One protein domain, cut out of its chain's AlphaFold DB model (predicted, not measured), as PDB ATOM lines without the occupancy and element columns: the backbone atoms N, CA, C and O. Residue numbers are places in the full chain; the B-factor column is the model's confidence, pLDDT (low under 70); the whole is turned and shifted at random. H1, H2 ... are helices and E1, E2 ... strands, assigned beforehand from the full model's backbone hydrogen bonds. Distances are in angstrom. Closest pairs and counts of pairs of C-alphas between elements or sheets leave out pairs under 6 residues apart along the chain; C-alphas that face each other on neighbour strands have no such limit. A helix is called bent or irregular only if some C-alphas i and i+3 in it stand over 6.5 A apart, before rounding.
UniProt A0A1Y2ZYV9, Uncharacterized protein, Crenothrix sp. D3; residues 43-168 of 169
ATOM      1  N   LYS A  43      14.005  37.860  30.965       87.44
ATOM      2  CA  LYS A  43      12.683  38.434  31.226       87.44
ATOM      3  C   LYS A  43      12.288  38.156  32.665       87.44
ATOM      4  O   LYS A  43      12.034  37.011  33.043       87.44
ATOM      5  N   SER A  44      12.235  39.206  33.474       87.19
ATOM      6  CA  SER A  44      11.712  39.133  34.836       87.19
ATOM      7  C   SER A  44      11.064  40.441  35.241       87.19
ATOM      8  O   SER A  44      11.638  41.513  35.028       87.19
ATOM      9  N   VAL A  45       9.908  40.316  35.882       89.56
ATOM     10  CA  VAL A  45       9.236  41.393  36.598       89.56
ATOM     11  C   VAL A  45       9.093  40.990  38.066       89.56
ATOM     12  O   VAL A  45       8.817  39.825  38.354       89.56
ATOM     13  N   ILE A  46       9.303  41.923  38.994       88.88
ATOM     14  CA  ILE A  46       9.087  41.692  40.428       88.88
ATOM     15  C   ILE A  46       7.937  42.579  40.888       88.88
ATOM     16  O   ILE A  46       7.955  43.792  40.682       88.88
ATOM     17  N   PHE A  47       6.957  41.966  41.547       90.19
ATOM     18  CA  PHE A  47       5.863  42.673  42.200       90.19
ATOM     19  C   PHE A  47       6.093  42.680  43.709       90.19
ATOM     20  O   PHE A  47       6.242  41.619  44.313       90.19
ATOM     21  N   LEU A  48       6.134  43.864  44.322       85.38
ATOM     22  CA  LEU A  48       6.358  44.011  45.763       85.38
ATOM     23  C   LEU A  48       5.104  44.568  46.441       85.38
ATOM     24  O   LEU A  48       4.924  45.781  46.493       85.38
ATOM     25  N   ASP A  49       4.250  43.699  46.985       83.69
ATOM     26  CA  ASP A  49       3.094  44.101  47.804       83.69
ATOM     27  C   ASP A  49       3.437  43.998  49.295       83.69
ATOM     28  O   ASP A  49       3.136  43.012  49.968       83.69
ATOM     29  N   THR A  50       4.170  44.988  49.811       75.44
ATOM     30  CA  THR A  50       4.566  45.013  51.225       75.44
ATOM     31  C   THR A  50       4.070  46.268  51.917       75.44
ATOM     32  O   THR A  50       4.357  47.377  51.474       75.44
ATOM     33  N   CYS A  51       3.382  46.097  53.050       67.50
ATOM     34  CA  CYS A  51       2.950  47.209  53.890       67.50
ATOM     35  C   CYS A  51       4.161  47.980  54.437       67.50
ATOM     36  O   CYS A  51       5.125  47.404  54.957       67.50
ATOM     37  N   TYR A  52       4.103  49.307  54.353       63.09
ATOM     38  CA  TYR A  52       5.132  50.167  54.910       63.09
ATOM     39  C   TYR A  52       4.920  50.321  56.422       63.09
ATOM     40  O   TYR A  52       4.023  51.024  56.868       63.09
ATOM     41  N   ALA A  53       5.752  49.669  57.236       46.28
ATOM     42  CA  ALA A  53       5.770  49.855  58.692       46.28
ATOM     43  C   ALA A  53       6.659  51.033  59.144       46.28
ATOM     44  O   ALA A  53       6.956  51.150  60.331       46.28
ATOM     45  N   GLY A  54       7.112  51.909  58.237       43.31
ATOM     46  CA  GLY A  54       8.065  52.969  58.585       43.31
ATOM     47  C   GLY A  54       7.551  53.993  59.603       43.31
ATOM     48  O   GLY A  54       8.370  54.677  60.204       43.31
ATOM     49  N   LYS A  55       6.248  54.052  59.933       42.88
ATOM     50  CA  LYS A  55       5.804  54.851  61.101       42.88
ATOM     51  C   LYS A  55       6.129  54.245  62.469       42.88
ATOM     52  O   LYS A  55       5.878  54.915  63.464       42.88
ATOM     53  N   ALA A  56       6.657  53.022  62.553       39.41
ATOM     54  CA  ALA A  56       7.089  52.485  63.845       39.41
ATOM     55  C   ALA A  56       8.329  53.222  64.393       39.41
ATOM     56  O   ALA A  56       8.481  53.295  65.605       39.41
ATOM     57  N   ASP A  57       9.160  53.806  63.519       39.19
ATOM     58  CA  ASP A  57      10.378  54.547  63.901       39.19
ATOM     59  C   ASP A  57      10.266  56.064  63.618       39.19
ATOM     60  O   ASP A  57      10.870  56.888  64.295       39.19
ATOM     61  N   LEU A  58       9.404  56.475  62.674       38.56
ATOM     62  CA  LEU A  58       9.210  57.893  62.325       38.56
ATOM     63  C   LEU A  58       8.357  58.691  63.333       38.56
ATOM     64  O   LEU A  58       8.292  59.915  63.242       38.56
ATOM     65  N   GLN A  59       7.738  58.053  64.336       35.72
ATOM     66  CA  GLN A  59       7.077  58.788  65.431       35.72
ATOM     67  C   GLN A  59       8.058  59.537  66.352       35.72
ATOM     68  O   GLN A  59       7.618  60.388  67.122       35.72
ATOM     69  N   ALA A  60       9.369  59.289  66.253       38.41
ATOM     70  CA  ALA A  60      10.368  60.040  67.012       38.41
ATOM     71  C   ALA A  60      10.654  61.444  66.437       38.41
ATOM     72  O   ALA A  60      11.131  62.309  67.173       38.41
ATOM     73  N   HIS A  61      10.339  61.712  65.162       35.94
ATOM     74  CA  HIS A  61      10.618  62.994  64.501       35.94
ATOM     75  C   HIS A  61       9.379  63.517  63.765       35.94
ATOM     76  O   HIS A  61       9.314  63.589  62.541       35.94
ATOM     77  N   ALA A  62       8.371  63.906  64.549       35.06
ATOM     78  CA  ALA A  62       7.225  64.672  64.077       35.06
ATOM     79  C   ALA A  62       7.677  66.076  63.626       35.06
ATOM     80  O   ALA A  62       7.651  67.020  64.413       35.06
ATOM     81  N   GLY A  63       8.119  66.203  62.372       35.19
ATOM     82  CA  GLY A  63       8.586  67.477  61.817       35.19
ATOM     83  C   GLY A  63       8.243  67.729  60.351       35.19
ATOM     84  O   GLY A  63       7.858  68.845  60.021       35.19
ATOM     85  N   GLU A  64       8.319  66.736  59.461       38.94
ATOM     86  CA  GLU A  64       8.337  67.023  58.016       38.94
ATOM     87  C   GLU A  64       7.432  66.067  57.227       38.94
ATOM     88  O   GLU A  64       7.842  65.016  56.750       38.94
ATOM     89  N   ARG A  65       6.161  66.453  57.062       42.12
ATOM     90  CA  ARG A  65       5.144  65.732  56.264       42.12
ATOM     91  C   ARG A  65       5.341  65.876  54.738       42.12
ATOM     92  O   ARG A  65       4.356  65.955  54.010       42.12
ATOM     93  N   GLY A  66       6.582  65.976  54.261       39.81
ATOM     94  CA  GLY A  66       6.896  66.331  52.868       39.81
ATOM     95  C   GLY A  66       7.628  65.268  52.043       39.81
ATOM     96  O   GLY A  66       7.440  65.240  50.834       39.81
ATOM     97  N   ASP A  67       8.412  64.381  52.669       49.22
ATOM     98  CA  ASP A  67       9.413  63.550  51.961       49.22
ATOM     99  C   ASP A  67       9.245  62.025  52.139       49.22
ATOM    100  O   ASP A  67      10.088  61.230  51.718       49.22
ATOM    101  N   GLU A  68       8.142  61.579  52.742       50.81
ATOM    102  CA  GLU A  68       7.935  60.160  53.083       50.81
ATOM    103  C   GLU A  68       7.685  59.264  51.848       50.81
ATOM    104  O   GLU A  68       8.195  58.140  51.784       50.81
ATOM    105  N   ASP A  69       6.971  59.770  50.835       53.31
ATOM    106  CA  ASP A  69       6.755  59.060  49.562       53.31
ATOM    107  C   ASP A  69       8.068  58.968  48.749       53.31
ATOM    108  O   ASP A  69       8.386  57.915  48.183       53.31
ATOM    109  N   ASN A  70       8.903  60.017  48.806       58.69
ATOM    110  CA  ASN A  70      10.231  60.062  48.179       58.69
ATOM    111  C   ASN A  70      11.189  59.021  48.773       58.69
ATOM    112  O   ASN A  70      11.960  58.399  48.040       58.69
ATOM    113  N   ALA A  71      11.142  58.786  50.087       64.94
ATOM    114  CA  ALA A  71      12.000  57.798  50.743       64.94
ATOM    115  C   ALA A  71      11.689  56.360  50.289       64.94
ATOM    116  O   ALA A  71      12.604  55.548  50.125       64.94
ATOM    117  N   THR A  72      10.411  56.047  50.048       64.38
ATOM    118  CA  THR A  72       9.981  54.723  49.571       64.38
ATOM    119  C   THR A  72      10.388  54.499  48.124       64.38
ATOM    120  O   THR A  72      10.982  53.465  47.812       64.38
ATOM    121  N   GLN A  73      10.137  55.486  47.262       67.44
ATOM    122  CA  GLN A  73      10.592  55.448  45.877       67.44
ATOM    123  C   GLN A  73      12.116  55.302  45.813       67.44
ATOM    124  O   GLN A  73      12.611  54.388  45.165       67.44
ATOM    125  N   THR A  74      12.853  56.092  46.597       74.62
ATOM    126  CA  THR A  74      14.320  56.010  46.686       74.62
ATOM    127  C   THR A  74      14.795  54.629  47.139       74.62
ATOM    128  O   THR A  74      15.745  54.086  46.578       74.62
ATOM    129  N   ALA A  75      14.145  54.029  48.140       78.00
ATOM    130  CA  ALA A  75      14.506  52.701  48.628       78.00
ATOM    131  C   ALA A  75      14.243  51.603  47.583       78.00
ATOM    132  O   ALA A  75      15.060  50.694  47.448       78.00
ATOM    133  N   ILE A  76      13.138  51.689  46.834       76.81
ATOM    134  CA  ILE A  76      12.831  50.765  45.732       76.81
ATOM    135  C   ILE A  76      13.824  50.956  44.585       76.81
ATOM    136  O   ILE A  76      14.391  49.973  44.114       76.81
ATOM    137  N   THR A  77      14.108  52.194  44.177       77.44
ATOM    138  CA  THR A  77      15.104  52.486  43.136       77.44
ATOM    139  C   THR A  77      16.473  51.919  43.529       77.44
ATOM    140  O   THR A  77      17.061  51.163  42.759       77.44
ATOM    141  N   ARG A  78      16.934  52.128  44.770       79.81
ATOM    142  CA  ARG A  78      18.185  51.535  45.298       79.81
ATOM    143  C   ARG A  78      18.175  50.009  45.378       79.81
ATOM    144  O   ARG A  78      19.236  49.378  45.301       79.81
ATOM    145  N   LEU A  79      17.011  49.396  45.591       78.19
ATOM    146  CA  LEU A  79      16.853  47.942  45.511       78.19
ATOM    147  C   LEU A  79      17.022  47.459  44.071       78.19
ATOM    148  O   LEU A  79      17.515  46.359  43.848       78.19
ATOM    149  N   MET A  80      16.637  48.278  43.100       74.94
ATOM    150  CA  MET A  80      16.556  47.881  41.700       74.94
ATOM    151  C   MET A  80      17.767  48.204  40.854       74.94
ATOM    152  O   MET A  80      18.013  47.499  39.870       74.94
ATOM    153  N   GLU A  81      18.554  49.191  41.266       75.44
ATOM    154  CA  GLU A  81      19.814  49.551  40.630       75.44
ATOM    155  C   GLU A  81      20.671  48.316  40.309       75.44
ATOM    156  O   GLU A  81      21.023  47.510  41.175       75.44
ATOM    157  N   GLY A  82      21.017  48.154  39.031       65.88
ATOM    158  CA  GLY A  82      21.925  47.101  38.572       65.88
ATOM    159  C   GLY A  82      21.354  45.679  38.591       65.88
ATOM    160  O   GLY A  82      22.082  44.743  38.279       65.88
ATOM    161  N   THR A  83      20.071  45.485  38.921       68.44
ATOM    162  CA  THR A  83      19.440  44.157  38.826       68.44
ATOM    163  C   THR A  83      19.060  43.789  37.390       68.44
ATOM    164  O   THR A  83      18.926  42.605  37.098       68.44
ATOM    165  N   GLY A  84      18.880  44.771  36.497       69.69
ATOM    166  CA  GLY A  84      18.404  44.555  35.122       69.69
ATOM    167  C   GLY A  84      16.931  44.142  35.023       69.69
ATOM    168  O   GLY A  84      16.520  43.597  34.005       69.69
ATOM    169  N   ARG A  85      16.132  44.345  36.082       75.81
ATOM    170  CA  ARG A  85      14.752  43.844  36.185       75.81
ATOM    171  C   ARG A  85      13.742  44.986  36.196       75.81
ATOM    172  O   ARG A  85      14.056  46.089  36.637       75.81
ATOM    173  N   ALA A  86      12.530  44.697  35.728       84.00
ATOM    174  CA  ALA A  86      11.376  45.572  35.897       84.00
ATOM    175  C   ALA A  86      10.727  45.319  37.252       84.00
ATOM    176  O   ALA A  86      10.492  44.162  37.602       84.00
ATOM    177  N   VAL A  87      10.399  46.370  38.001       84.75
ATOM    178  CA  VAL A  87       9.734  46.221  39.300       84.75
ATOM    179  C   VAL A  87       8.569  47.153  39.444       84.75
ATOM    180  O   VAL A  87       8.646  48.312  39.064       84.75
ATOM    181  N   ILE A  88       7.496  46.616  40.017       87.38
ATOM    182  CA  ILE A  88       6.273  47.339  40.328       87.38
ATOM    183  C   ILE A  88       5.946  47.055  41.792       87.38
ATOM    184  O   ILE A  88       5.643  45.927  42.180       87.38
ATOM    185  N   ALA A  89       6.037  48.076  42.629       83.12
ATOM    186  CA  ALA A  89       5.822  47.971  44.059       83.12
ATOM    187  C   ALA A  89       4.539  48.691  44.468       83.12
ATOM    188  O   ALA A  89       4.268  49.814  44.036       83.12
ATOM    189  N   ALA A  90       3.775  48.067  45.358       78.62
ATOM    190  CA  ALA A  90       2.725  48.741  46.095       78.62
ATOM    191  C   ALA A  90       3.376  49.728  47.071       78.62
ATOM    192  O   ALA A  90       4.152  49.323  47.937       78.62
ATOM    193  N   THR A  91       3.050  51.016  46.968       70.06
ATOM    194  CA  THR A  91       3.463  52.004  47.973       70.06
ATOM    195  C   THR A  91       2.237  52.672  48.574       70.06
ATOM    196  O   THR A  91       1.280  52.992  47.870       70.06
ATOM    197  N   SER A  92       2.222  52.818  49.897       62.84
ATOM    198  CA  SER A  92       1.170  53.536  50.614       62.84
ATOM    199  C   SER A  92       1.803  54.475  51.631       62.84
ATOM    200  O   SER A  92       2.646  54.053  52.421       62.84
ATOM    201  N   SER A  93       1.333  55.721  51.646       51.62
ATOM    202  CA  SER A  93       1.672  56.751  52.637       51.62
ATOM    203  C   SER A  93       1.013  56.504  54.008       51.62
ATOM    204  O   SER A  93       1.223  57.230  54.989       51.62
ATOM    205  N   VAL A  94       0.177  55.464  54.117       48.44
ATOM    206  CA  VAL A  94      -0.625  55.177  55.305       48.44
ATOM    207  C   VAL A  94      -0.406  53.737  55.758       48.44
ATOM    208  O   VAL A  94      -0.643  52.797  55.017       48.44
ATOM    209  N   ASN A  95      -0.037  53.553  57.029       47.94
ATOM    210  CA  ASN A  95       0.131  52.245  57.687       47.94
ATOM    211  C   ASN A  95      -1.144  51.384  57.777       47.94
ATOM    212  O   ASN A  95      -1.152  50.375  58.481       47.94
ATOM    213  N   ALA A  96      -2.243  51.789  57.148       52.84
ATOM    214  CA  ALA A  96      -3.436  50.970  57.116       52.84
ATOM    215  C   ALA A  96      -3.256  49.948  55.994       52.84
ATOM    216  O   ALA A  96      -3.121  50.338  54.838       52.84
ATOM    217  N   ALA A  97      -3.262  48.658  56.327       56.66
ATOM    218  CA  ALA A  97      -3.496  47.617  55.338       56.66
ATOM    219  C   ALA A  97      -4.822  47.951  54.635       56.66
ATOM    220  O   ALA A  97      -5.897  47.858  55.228       56.66
ATOM    221  N   LEU A  98      -4.742  48.479  53.412       67.38
ATOM    222  CA  LEU A  98      -5.920  48.787  52.617       67.38
ATOM    223  C   LEU A  98      -6.323  47.488  51.924       67.38
ATOM    224  O   LEU A  98      -5.751  47.103  50.903       67.38
ATOM    225  N   GLU A  99      -7.278  46.800  52.531       74.69
ATOM    226  CA  GLU A  99      -7.818  45.547  52.020       74.69
ATOM    227  C   GLU A  99      -9.037  45.807  51.136       74.69
ATOM    228  O   GLU A  99      -9.929  46.591  51.477       74.69
ATOM    229  N   ASP A 100      -9.083  45.121  49.997       77.00
ATOM    230  CA  ASP A 100     -10.293  45.006  49.204       77.00
ATOM    231  C   ASP A 100     -11.170  43.899  49.799       77.00
ATOM    232  O   ASP A 100     -10.990  42.703  49.560       77.00
ATOM    233  N   SER A 101     -12.170  44.328  50.567       73.25
ATOM    234  CA  SER A 101     -13.171  43.458  51.196       73.25
ATOM    235  C   SER A 101     -13.877  42.485  50.237       73.25
ATOM    236  O   SER A 101     -14.455  41.504  50.697       73.25
ATOM    237  N   LYS A 102     -13.872  42.748  48.921       76.19
ATOM    238  CA  LYS A 102     -14.549  41.901  47.928       76.19
ATOM    239  C   LYS A 102     -13.682  40.744  47.446       76.19
ATOM    240  O   LYS A 102     -14.219  39.683  47.142       76.19
ATOM    241  N   SER A 103     -12.374  40.955  47.335       76.25
ATOM    242  CA  SER A 103     -11.431  39.969  46.800       76.25
ATOM    243  C   SER A 103     -10.725  39.166  47.895       76.25
ATOM    244  O   SER A 103     -10.240  38.071  47.624       76.25
ATOM    245  N   GLY A 104     -10.655  39.701  49.122       82.38
ATOM    246  CA  GLY A 104      -9.838  39.141  50.202       82.38
ATOM    247  C   GLY A 104      -8.338  39.428  50.052       82.38
ATOM    248  O   GLY A 104      -7.531  38.856  50.781       82.38
ATOM    249  N   HIS A 105      -7.952  40.298  49.114       85.00
ATOM    250  CA  HIS A 105      -6.576  40.741  48.891       85.00
ATOM    251  C   HIS A 105      -6.415  42.240  49.194       85.00
ATOM    252  O   HIS A 105      -7.387  42.989  49.258       85.00
ATOM    253  N   GLY A 106      -5.173  42.718  49.315       86.44
ATOM    254  CA  GLY A 106      -4.887  44.158  49.268       86.44
ATOM    255  C   GLY A 106      -5.327  44.777  47.933       86.44
ATOM    256  O   GLY A 106      -5.430  44.072  46.923       86.44
ATOM    257  N   PHE A 107      -5.580  46.091  47.889       89.94
ATOM    258  CA  PHE A 107      -6.004  46.758  46.643       89.94
ATOM    259  C   PHE A 107      -4.997  46.595  45.498       89.94
ATOM    260  O   PHE A 107      -5.414  46.378  44.362       89.94
ATOM    261  N   PHE A 108      -3.693  46.647  45.787       90.81
ATOM    262  CA  PHE A 108      -2.652  46.404  44.787       90.81
ATOM    263  C   PHE A 108      -2.746  44.995  44.198       90.81
ATOM    264  O   PHE A 108      -2.920  44.862  42.989       90.81
ATOM    265  N   THR A 109      -2.697  43.951  45.033       91.62
ATOM    266  CA  THR A 109      -2.842  42.562  44.564       91.62
ATOM    267  C   THR A 109      -4.166  42.342  43.824       91.62
ATOM    268  O   THR A 109      -4.182  41.688  42.783       91.62
ATOM    269  N   SER A 110      -5.269  42.925  44.296       93.19
ATOM    270  CA  SER A 110      -6.572  42.825  43.623       93.19
ATOM    271  C   SER A 110      -6.527  43.415  42.215       93.19
ATOM    272  O   SER A 110      -6.897  42.746  41.251       93.19
ATOM    273  N   ALA A 111      -6.017  44.642  42.073       94.81
ATOM    274  CA  ALA A 111      -5.870  45.294  40.778       94.81
ATOM    275  C   ALA A 111      -4.889  44.538  39.869       94.81
ATOM    276  O   ALA A 111      -5.161  44.376  38.684       94.81
ATOM    277  N   LEU A 112      -3.781  44.027  40.412       95.06
ATOM    278  CA  LEU A 112      -2.806  43.222  39.671       95.06
ATOM    279  C   LEU A 112      -3.473  42.000  39.032       95.06
ATOM    280  O   LEU A 112      -3.318  41.763  37.834       95.06
ATOM    281  N   LEU A 113      -4.252  41.253  39.815       95.19
ATOM    282  CA  LEU A 113      -4.961  40.071  39.331       95.19
ATOM    283  C   LEU A 113      -6.025  40.426  38.288       95.19
ATOM    284  O   LEU A 113      -6.140  39.726  37.286       95.19
ATOM    285  N   GLU A 114      -6.787  41.501  38.490       95.38
ATOM    286  CA  GLU A 114      -7.777  41.966  37.512       95.38
ATOM    287  C   GLU A 114      -7.126  42.431  36.200       95.38
ATOM    288  O   GLU A 114      -7.614  42.098  35.120       95.38
ATOM    289  N   GLY A 115      -5.991  43.129  36.274       95.88
ATOM    290  CA  GLY A 115      -5.210  43.523  35.101       95.88
ATOM    291  C   GLY A 115      -4.740  42.310  34.297       95.88
ATOM    292  O   GLY A 115      -4.986  42.235  33.094       95.88
ATOM    293  N   LEU A 116      -4.161  41.313  34.977       95.62
ATOM    294  CA  LEU A 116      -3.704  40.053  34.373       95.62
ATOM    295  C   LEU A 116      -4.839  39.174  33.818       95.62
ATOM    296  O   LEU A 116      -4.590  38.294  32.998       95.62
ATOM    297  N   LYS A 117      -6.094  39.384  34.237       94.94
ATOM    298  CA  LYS A 117      -7.261  38.702  33.643       94.94
ATOM    299  C   LYS A 117      -7.687  39.294  32.297       94.94
ATOM    300  O   LYS A 117      -8.528  38.693  31.631       94.94
ATOM    301  N   GLY A 118      -7.126  40.434  31.901       95.25
ATOM    302  CA  GLY A 118      -7.440  41.100  30.639       95.25
ATOM    303  C   GLY A 118      -7.775  42.581  30.783       95.25
ATOM    304  O   GLY A 118      -7.744  43.299  29.793       95.25
ATOM    305  N   ASN A 119      -8.052  43.075  31.996       95.62
ATOM    306  CA  ASN A 119      -8.470  44.472  32.174       95.62
ATOM    307  C   ASN A 119      -7.340  45.477  31.894       95.62
ATOM    308  O   ASN A 119      -7.615  46.663  31.725       95.62
ATOM    309  N   ALA A 120      -6.088  45.010  31.840       96.31
ATOM    310  CA  ALA A 120      -4.948  45.828  31.455       96.31
ATOM    311  C   ALA A 120      -4.748  45.943  29.928       96.31
ATOM    312  O   ALA A 120      -3.952  46.790  29.532       96.31
ATOM    313  N   ASP A 121      -5.480  45.180  29.096       94.88
ATOM    314  CA  ASP A 121      -5.393  45.215  27.621       94.88
ATOM    315  C   ASP A 121      -6.023  46.511  27.093       94.88
ATOM    316  O   ASP A 121      -7.200  46.595  26.718       94.88
ATOM    317  N   THR A 122      -5.253  47.583  27.187       87.69
ATOM    318  CA  THR A 122      -5.733  48.951  26.985       87.69
ATOM    319  C   THR A 122      -4.991  49.638  25.849       87.69
ATOM    320  O   THR A 122      -5.531  50.589  25.275       87.69
ATOM    321  N   LEU A 123      -3.810  49.139  25.473       83.06
ATOM    322  CA  LEU A 123      -2.992  49.657  24.386       83.06
ATOM    323  C   LEU A 123      -2.978  48.641  23.240       83.06
ATOM    324  O   LEU A 123      -2.552  47.510  23.385       83.06
ATOM    325  N   GLY A 124      -3.457  49.034  22.061       83.75
ATOM    326  CA  GLY A 124      -3.507  48.134  20.899       83.75
ATOM    327  C   GLY A 124      -4.654  47.114  20.923       83.75
ATOM    328  O   GLY A 124      -5.226  46.875  19.860       83.75
ATOM    329  N   LYS A 125      -5.076  46.620  22.099       86.00
ATOM    330  CA  LYS A 125      -6.182  45.648  22.254       86.00
ATOM    331  C   LYS A 125      -5.919  44.325  21.540       86.00
ATOM    332  O   LYS A 125      -6.763  43.830  20.787       86.00
ATOM    333  N   ASP A 126      -4.717  43.790  21.720       91.00
ATOM    334  CA  ASP A 126      -4.218  42.613  21.003       91.00
ATOM    335  C   ASP A 126      -4.394  41.297  21.784       91.00
ATOM    336  O   ASP A 126      -3.942  40.235  21.339       91.00
ATOM    337  N   LYS A 127      -5.121  41.348  22.910       93.19
ATOM    338  CA  LYS A 127      -5.344  40.245  23.851       93.19
ATOM    339  C   LYS A 127      -4.079  39.751  24.548       93.19
ATOM    340  O   LYS A 127      -4.098  38.659  25.124       93.19
ATOM    341  N   GLN A 128      -2.994  40.511  24.531       95.06
ATOM    342  CA  GLN A 128      -1.811  40.256  25.338       95.06
ATOM    343  C   GLN A 128      -1.681  41.362  26.377       95.06
ATOM    344  O   GLN A 128      -2.010  42.504  26.118       95.06
ATOM    345  N   ILE A 129      -1.229  41.010  27.577       96.50
ATOM    346  CA  ILE A 129      -0.977  41.982  28.639       96.50
ATOM    347  C   ILE A 129       0.523  42.160  28.765       96.50
ATOM    348  O   ILE A 129       1.198  41.282  29.310       96.50
ATOM    349  N   TYR A 130       1.040  43.284  28.288       95.38
ATOM    350  CA  TYR A 130       2.450  43.643  28.436       95.38
ATOM    351  C   TYR A 130       2.760  44.238  29.817       95.38
ATOM    352  O   TYR A 130       1.865  44.668  30.552       95.38
ATOM    353  N   VAL A 131       4.045  44.280  30.196       94.56
ATOM    354  CA  VAL A 131       4.465  44.855  31.487       94.56
ATOM    355  C   VAL A 131       4.093  46.335  31.556       94.56
ATOM    356  O   VAL A 131       3.584  46.785  32.584       94.56
ATOM    357  N   ASN A 132       4.287  47.090  30.470       93.62
ATOM    358  CA  ASN A 132       3.940  48.513  30.439       93.62
ATOM    359  C   ASN A 132       2.430  48.759  30.520       93.62
ATOM    360  O   ASN A 132       1.995  49.697  31.189       93.62
ATOM    361  N   GLU A 133       1.626  47.913  29.881       95.50
ATOM    362  CA  GLU A 133       0.168  47.986  29.967       95.50
ATOM    363  C   GLU A 133      -0.324  47.709  31.379       95.50
ATOM    364  O   GLU A 133      -1.099  48.486  31.939       95.50
ATOM    365  N   LEU A 134       0.193  46.645  31.996       96.44
ATOM    366  CA  LEU A 134      -0.123  46.317  33.375       96.44
ATOM    367  C   LEU A 134       0.303  47.441  34.325       96.44
ATOM    368  O   LEU A 134      -0.460  47.815  35.212       96.44
ATOM    369  N   ASN A 135       1.483  48.028  34.121       94.62
ATOM    370  CA  ASN A 135       1.936  49.177  34.899       94.62
ATOM    371  C   ASN A 135       1.000  50.389  34.748       94.62
ATOM    372  O   ASN A 135       0.613  51.004  35.745       94.62
ATOM    373  N   SER A 136       0.606  50.716  33.514       95.00
ATOM    374  CA  SER A 136      -0.334  51.805  33.225       95.00
ATOM    375  C   SER A 136      -1.688  51.568  33.896       95.00
ATOM    376  O   SER A 136      -2.227  52.462  34.554       95.00
ATOM    377  N   PHE A 137      -2.203  50.340  33.807       96.31
ATOM    378  CA  PHE A 137      -3.442  49.928  34.455       96.31
ATOM    379  C   PHE A 137      -3.366  50.072  35.980       96.31
ATOM    380  O   PHE A 137      -4.264  50.656  36.591       96.31
ATOM    381  N   LEU A 138      -2.292  49.584  36.608       94.75
ATOM    382  CA  LEU A 138      -2.109  49.657  38.060       94.75
ATOM    383  C   LEU A 138      -1.975  51.102  38.547       94.75
ATOM    384  O   LEU A 138      -2.604  51.469  39.542       94.75
ATOM    385  N   SER A 139      -1.219  51.925  37.817       92.69
ATOM    386  CA  SER A 139      -0.987  53.342  38.130       92.69
ATOM    387  C   SER A 139      -2.267  54.182  38.097       92.69
ATOM    388  O   SER A 139      -2.349  55.203  38.771       92.69
ATOM    389  N   GLN A 140      -3.288  53.749  37.355       94.44
ATOM    390  CA  GLN A 140      -4.600  54.403  37.314       94.44
ATOM    391  C   GLN A 140      -5.585  53.781  38.313       94.44
ATOM    392  O   GLN A 140      -6.301  54.484  39.031       94.44
ATOM    393  N   THR A 141      -5.616  52.451  38.381       94.62
ATOM    394  CA  THR A 141      -6.643  51.705  39.118       94.62
ATOM    395  C   THR A 141      -6.428  51.778  40.623       94.62
ATOM    396  O   THR A 141      -7.369  52.048  41.369       94.62
ATOM    397  N   VAL A 142      -5.195  51.581  41.095       91.75
ATOM    398  CA  VAL A 142      -4.906  51.523  42.537       91.75
ATOM    399  C   VAL A 142      -5.160  52.871  43.231       91.75
ATOM    400  O   VAL A 142      -5.868  52.878  44.247       91.75
ATOM    401  N   PRO A 143      -4.709  54.029  42.701       90.06
ATOM    402  CA  PRO A 143      -5.046  55.319  43.301       90.06
ATOM    403  C   PRO A 143      -6.549  55.615  43.260       90.06
ATOM    404  O   PRO A 143      -7.100  56.120  44.240       90.06
ATOM    405  N   SER A 144      -7.239  55.233  42.179       92.75
ATOM    406  CA  SER A 144      -8.695  55.387  42.054       92.75
ATOM    407  C   SER A 144      -9.455  54.604  43.136       92.75
ATOM    408  O   SER A 144     -10.278  55.173  43.858       92.75
ATOM    409  N   LEU A 145      -9.118  53.324  43.335       90.31
ATOM    410  CA  LEU A 145      -9.755  52.464  44.341       90.31
ATOM    411  C   LEU A 145      -9.461  52.912  45.778       90.31
ATOM    412  O   LEU A 145     -10.309  52.801  46.664       90.31
ATOM    413  N   THR A 146      -8.261  53.438  46.019       86.81
ATOM    414  CA  THR A 146      -7.804  53.783  47.370       86.81
ATOM    415  C   THR A 146      -7.994  55.253  47.738       86.81
ATOM    416  O   THR A 146      -7.741  55.608  48.894       86.81
ATOM    417  N   LYS A 147      -8.475  56.094  46.809       87.94
ATOM    418  CA  LYS A 147      -8.534  57.564  46.922       87.94
ATOM    419  C   LYS A 147      -7.147  58.179  47.159       87.94
ATOM    420  O   LYS A 147      -6.962  58.940  48.105       87.94
ATOM    421  N   ASN A 148      -6.174  57.801  46.327       84.12
ATOM    422  CA  ASN A 148      -4.759  58.198  46.397       84.12
ATOM    423  C   ASN A 148      -4.039  57.817  47.704       84.12
ATOM    424  O   ASN A 148      -2.968  58.339  47.995       84.12
ATOM    425  N   ARG A 149      -4.599  56.904  48.509       80.62
ATOM    426  CA  ARG A 149      -3.926  56.399  49.722       80.62
ATOM    427  C   ARG A 149      -2.877  55.328  49.414       80.62
ATOM    428  O   ARG A 149      -2.046  55.019  50.266       80.62
ATOM    429  N   GLN A 150      -2.927  54.747  48.219       81.62
ATOM    430  CA  GLN A 150      -1.919  53.844  47.683       81.62
ATOM    431  C   GLN A 150      -1.605  54.272  46.248       81.62
ATOM    432  O   GLN A 150      -2.518  54.447  45.440       81.62
ATOM    433  N   VAL A 151      -0.320  54.436  45.943       84.62
ATOM    434  CA  VAL A 151       0.178  54.791  44.612       84.62
ATOM    435  C   VAL A 151       1.271  53.787  44.255       84.62
ATOM    436  O   VAL A 151       2.272  53.701  44.961       84.62
ATOM    437  N   PRO A 152       1.093  52.949  43.224       86.50
ATOM    438  CA  PRO A 152       2.154  52.049  42.795       86.50
ATOM    439  C   PRO A 152       3.365  52.829  42.284       86.50
ATOM    440  O   PRO A 152       3.214  53.858  41.629       86.50
ATOM    441  N   VAL A 153       4.559  52.314  42.556       83.94
ATOM    442  CA  VAL A 153       5.811  52.820  41.986       83.94
ATOM    443  C   VAL A 153       6.366  51.756  41.059       83.94
ATOM    444  O   VAL A 153       6.420  50.583  41.432       83.94
ATOM    445  N   ALA A 154       6.796  52.165  39.871       85.62
ATOM    446  CA  ALA A 154       7.457  51.289  38.921       85.62
ATOM    447  C   ALA A 154       8.851  51.805  38.579       85.62
ATOM    448  O   ALA A 154       9.044  53.001  38.374       85.62
ATOM    449  N   GLU A 155       9.805  50.883  38.505       84.19
ATOM    450  CA  GLU A 155      11.189  51.136  38.124       84.19
ATOM    451  C   GLU A 155      11.557  50.179  36.986       84.19
ATOM    452  O   GLU A 155      11.489  48.953  37.133       84.19
ATOM    453  N   PHE A 156      11.948  50.745  35.843       84.69
ATOM    454  CA  PHE A 156      12.398  50.004  34.670       84.69
ATOM    455  C   PHE A 156      13.833  50.412  34.350       84.69
ATOM    456  O   PHE A 156      14.110  51.577  34.075       84.69
ATOM    457  N   GLN A 157      14.757  49.451  34.382       74.44
ATOM    458  CA  GLN A 157      16.157  49.720  34.052       74.44
ATOM    459  C   GLN A 157      16.309  50.159  32.579       74.44
ATOM    460  O   GLN A 157      15.527  49.729  31.723       74.44
ATOM    461  N   PRO A 158      17.330  50.973  32.247       74.06
ATOM    462  CA  PRO A 158      17.630  51.329  30.863       74.06
ATOM    463  C   PRO A 158      17.772  50.089  29.972       74.06
ATOM    464  O   PRO A 158      18.476  49.143  30.322       74.06
ATOM    465  N   GLY A 159      17.108  50.096  28.815       75.88
ATOM    466  CA  GLY A 159      17.097  48.950  27.899       75.88
ATOM    467  C   GLY A 159      16.095  47.850  28.265       75.88
ATOM    468  O   GLY A 159      16.171  46.763  27.695       75.88
ATOM    469  N   PHE A 160      15.159  48.111  29.186       83.69
ATOM    470  CA  PHE A 160      14.029  47.221  29.429       83.69
ATOM    471  C   PHE A 160      13.262  46.955  28.125       83.69
ATOM    472  O   PHE A 160      12.662  47.857  27.540       83.69
ATOM    473  N   ASN A 161      13.292  45.697  27.685       88.19
ATOM    474  CA  ASN A 161      12.514  45.220  26.554       88.19
ATOM    475  C   ASN A 161      11.193  44.680  27.083       88.19
ATOM    476  O   ASN A 161      11.188  43.688  27.811       88.19
ATOM    477  N   ASP A 162      10.092  45.329  26.717       91.69
ATOM    478  CA  ASP A 162       8.759  44.923  27.149       91.69
ATOM    479  C   ASP A 162       8.407  43.509  26.653       91.69
ATOM    480  O   ASP A 162       8.882  43.050  25.610       91.69
ATOM    481  N   PHE A 163       7.589  42.793  27.420       93.12
ATOM    482  CA  PHE A 163       7.180  41.429  27.098       93.12
ATOM    483  C   PHE A 163       5.795  41.095  27.668       93.12
ATOM    484  O   PHE A 163       5.407  41.641  28.702       93.12
ATOM    485  N   PRO A 164       5.054  40.169  27.033       94.31
ATOM    486  CA  PRO A 164       3.741  39.773  27.519       94.31
ATOM    487  C   PRO A 164       3.852  38.932  28.799       94.31
ATOM    488  O   PRO A 164       4.682  38.026  28.901       94.31
ATOM    489  N   LEU A 165       2.984  39.224  29.765       94.12
ATOM    490  CA  LEU A 165       2.830  38.509  31.035       94.12
ATOM    491  C   LEU A 165       1.664  37.520  31.018       94.12
ATOM    492  O   LEU A 165       1.706  36.499  31.701       94.12
ATOM    493  N   SER A 166       0.604  37.828  30.272       94.06
ATOM    494  CA  SER A 166      -0.595  36.991  30.182       94.06
ATOM    495  C   SER A 166      -1.380  37.289  28.906       94.06
ATOM    496  O   SER A 166      -1.079  38.246  28.196       94.06
ATOM    497  N   THR A 167      -2.378  36.458  28.614       91.81
ATOM    498  CA  THR A 167      -3.335  36.675  27.523       91.81
ATOM    499  C   THR A 167      -4.709  36.999  28.098       91.81
ATOM    500  O   THR A 167      -5.189  36.258  28.963       91.81
ATOM    501  N   ALA A 168      -5.360  38.043  27.591       80.94
ATOM    502  CA  ALA A 168      -6.754  38.335  27.902       80.94
ATOM    503  C   ALA A 168      -7.649  37.211  27.346       80.94
ATOM    504  O   ALA A 168      -7.469  36.775  26.204       80.94
TER     505      ALA A 168
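AT A GLANCE: This is residues 43 to 168 of the 169 residues of an uncharacterized protein of Crenothrix sp. D3 (UniProt A0A1Y2ZYV9). A small three-stranded sheet, E1 E2 E4, lies between two helices, H2 over one face and H4 over the other, in three layers. H3 packs on H4, and a two-stranded ribbon, E3 and E5, packs on H3; at the far end from that ribbon, residues 59 to 67 stick out as a loop beyond the short H1. The printed part has 126 residues with four named helices and five named strands, in the order E1 H1 H2 E2 H3 E3 H4 E4 E5; its class is mixed, helices and strands. The larger sheet runs E1 E2 E4 and is mixed, while E3 and E5 are antiparallel. The whole is compact, with a radius of gyration of the C-alphas of 15.4 A, and flat, spanning 51 by 38 by 20 A.

HOW THE PARTS SIT: Start at E2, residues 86 to 89, the inner strand. E1, residues 45 to 48, is its parallel neighbour, with N 46 and O 86 2.9 A apart. E4, residues 153 to 156, is its antiparallel neighbour, with N 89 and O 153 2.8 A apart. H2, residues 68 to 80, is on this sheet at a height of 8.7 A; look for its closest C-alphas to E4 at Thr 77 and Glu 155, 6.5 A apart. H4, residues 131 to 146, is on the opposite face at a height of 8.8 A, along the strands, at 7 degrees to E2 on the local plane. E1, H2 and E2 with H1, residues 55 to 58, form a strand-helix-strand unit, two parallel neighbour strands with helices between, its crossover right-handed. H3, residues 107 to 119, touches H4 at a steep tilt of 47 degrees, opposite ways; their closest C-alphas, Phe 108 and Val 142, are 6.0 A apart. E3, residues 128 to 130, and E5, residues 164 to 167, have N 129 and O 166 2.8 A apart. The closest C-alphas of H3 and E5, Leu 116 and Ser 166, are 6.1 A apart. O i to N i+4 pairs are within hydrogen-bond range in 8 of 9 for H2, 8 of 9 for H3 and 11 of 12 for H4; H1 is too short for such a pair.

IN THESE COORDINATES: Find C-alpha 45 at (9.236, 41.393, 36.598), where E1 begins. H2 is 18.8 A long, H3 14.9 A. H3 is irregular, but only just: C-alphas 116 and 119 are 6.9 A apart. H4, 22.0 A, runs from C-alpha 131 at (4.465, 44.855, 31.487). E5 ends at C-alpha 167, (-3.335, 36.675, 27.523).

THE WHOLE: The C-alphas farthest apart, Ala 60 and Asp 126, are 51.3 A apart. The printed part has no cut. The link from E2 to H3, 17 residues, is long. Mean pLDDT of the printed part is 77.6; residues 51 to 73, 82 to 84 and 92 to 98 are under 70.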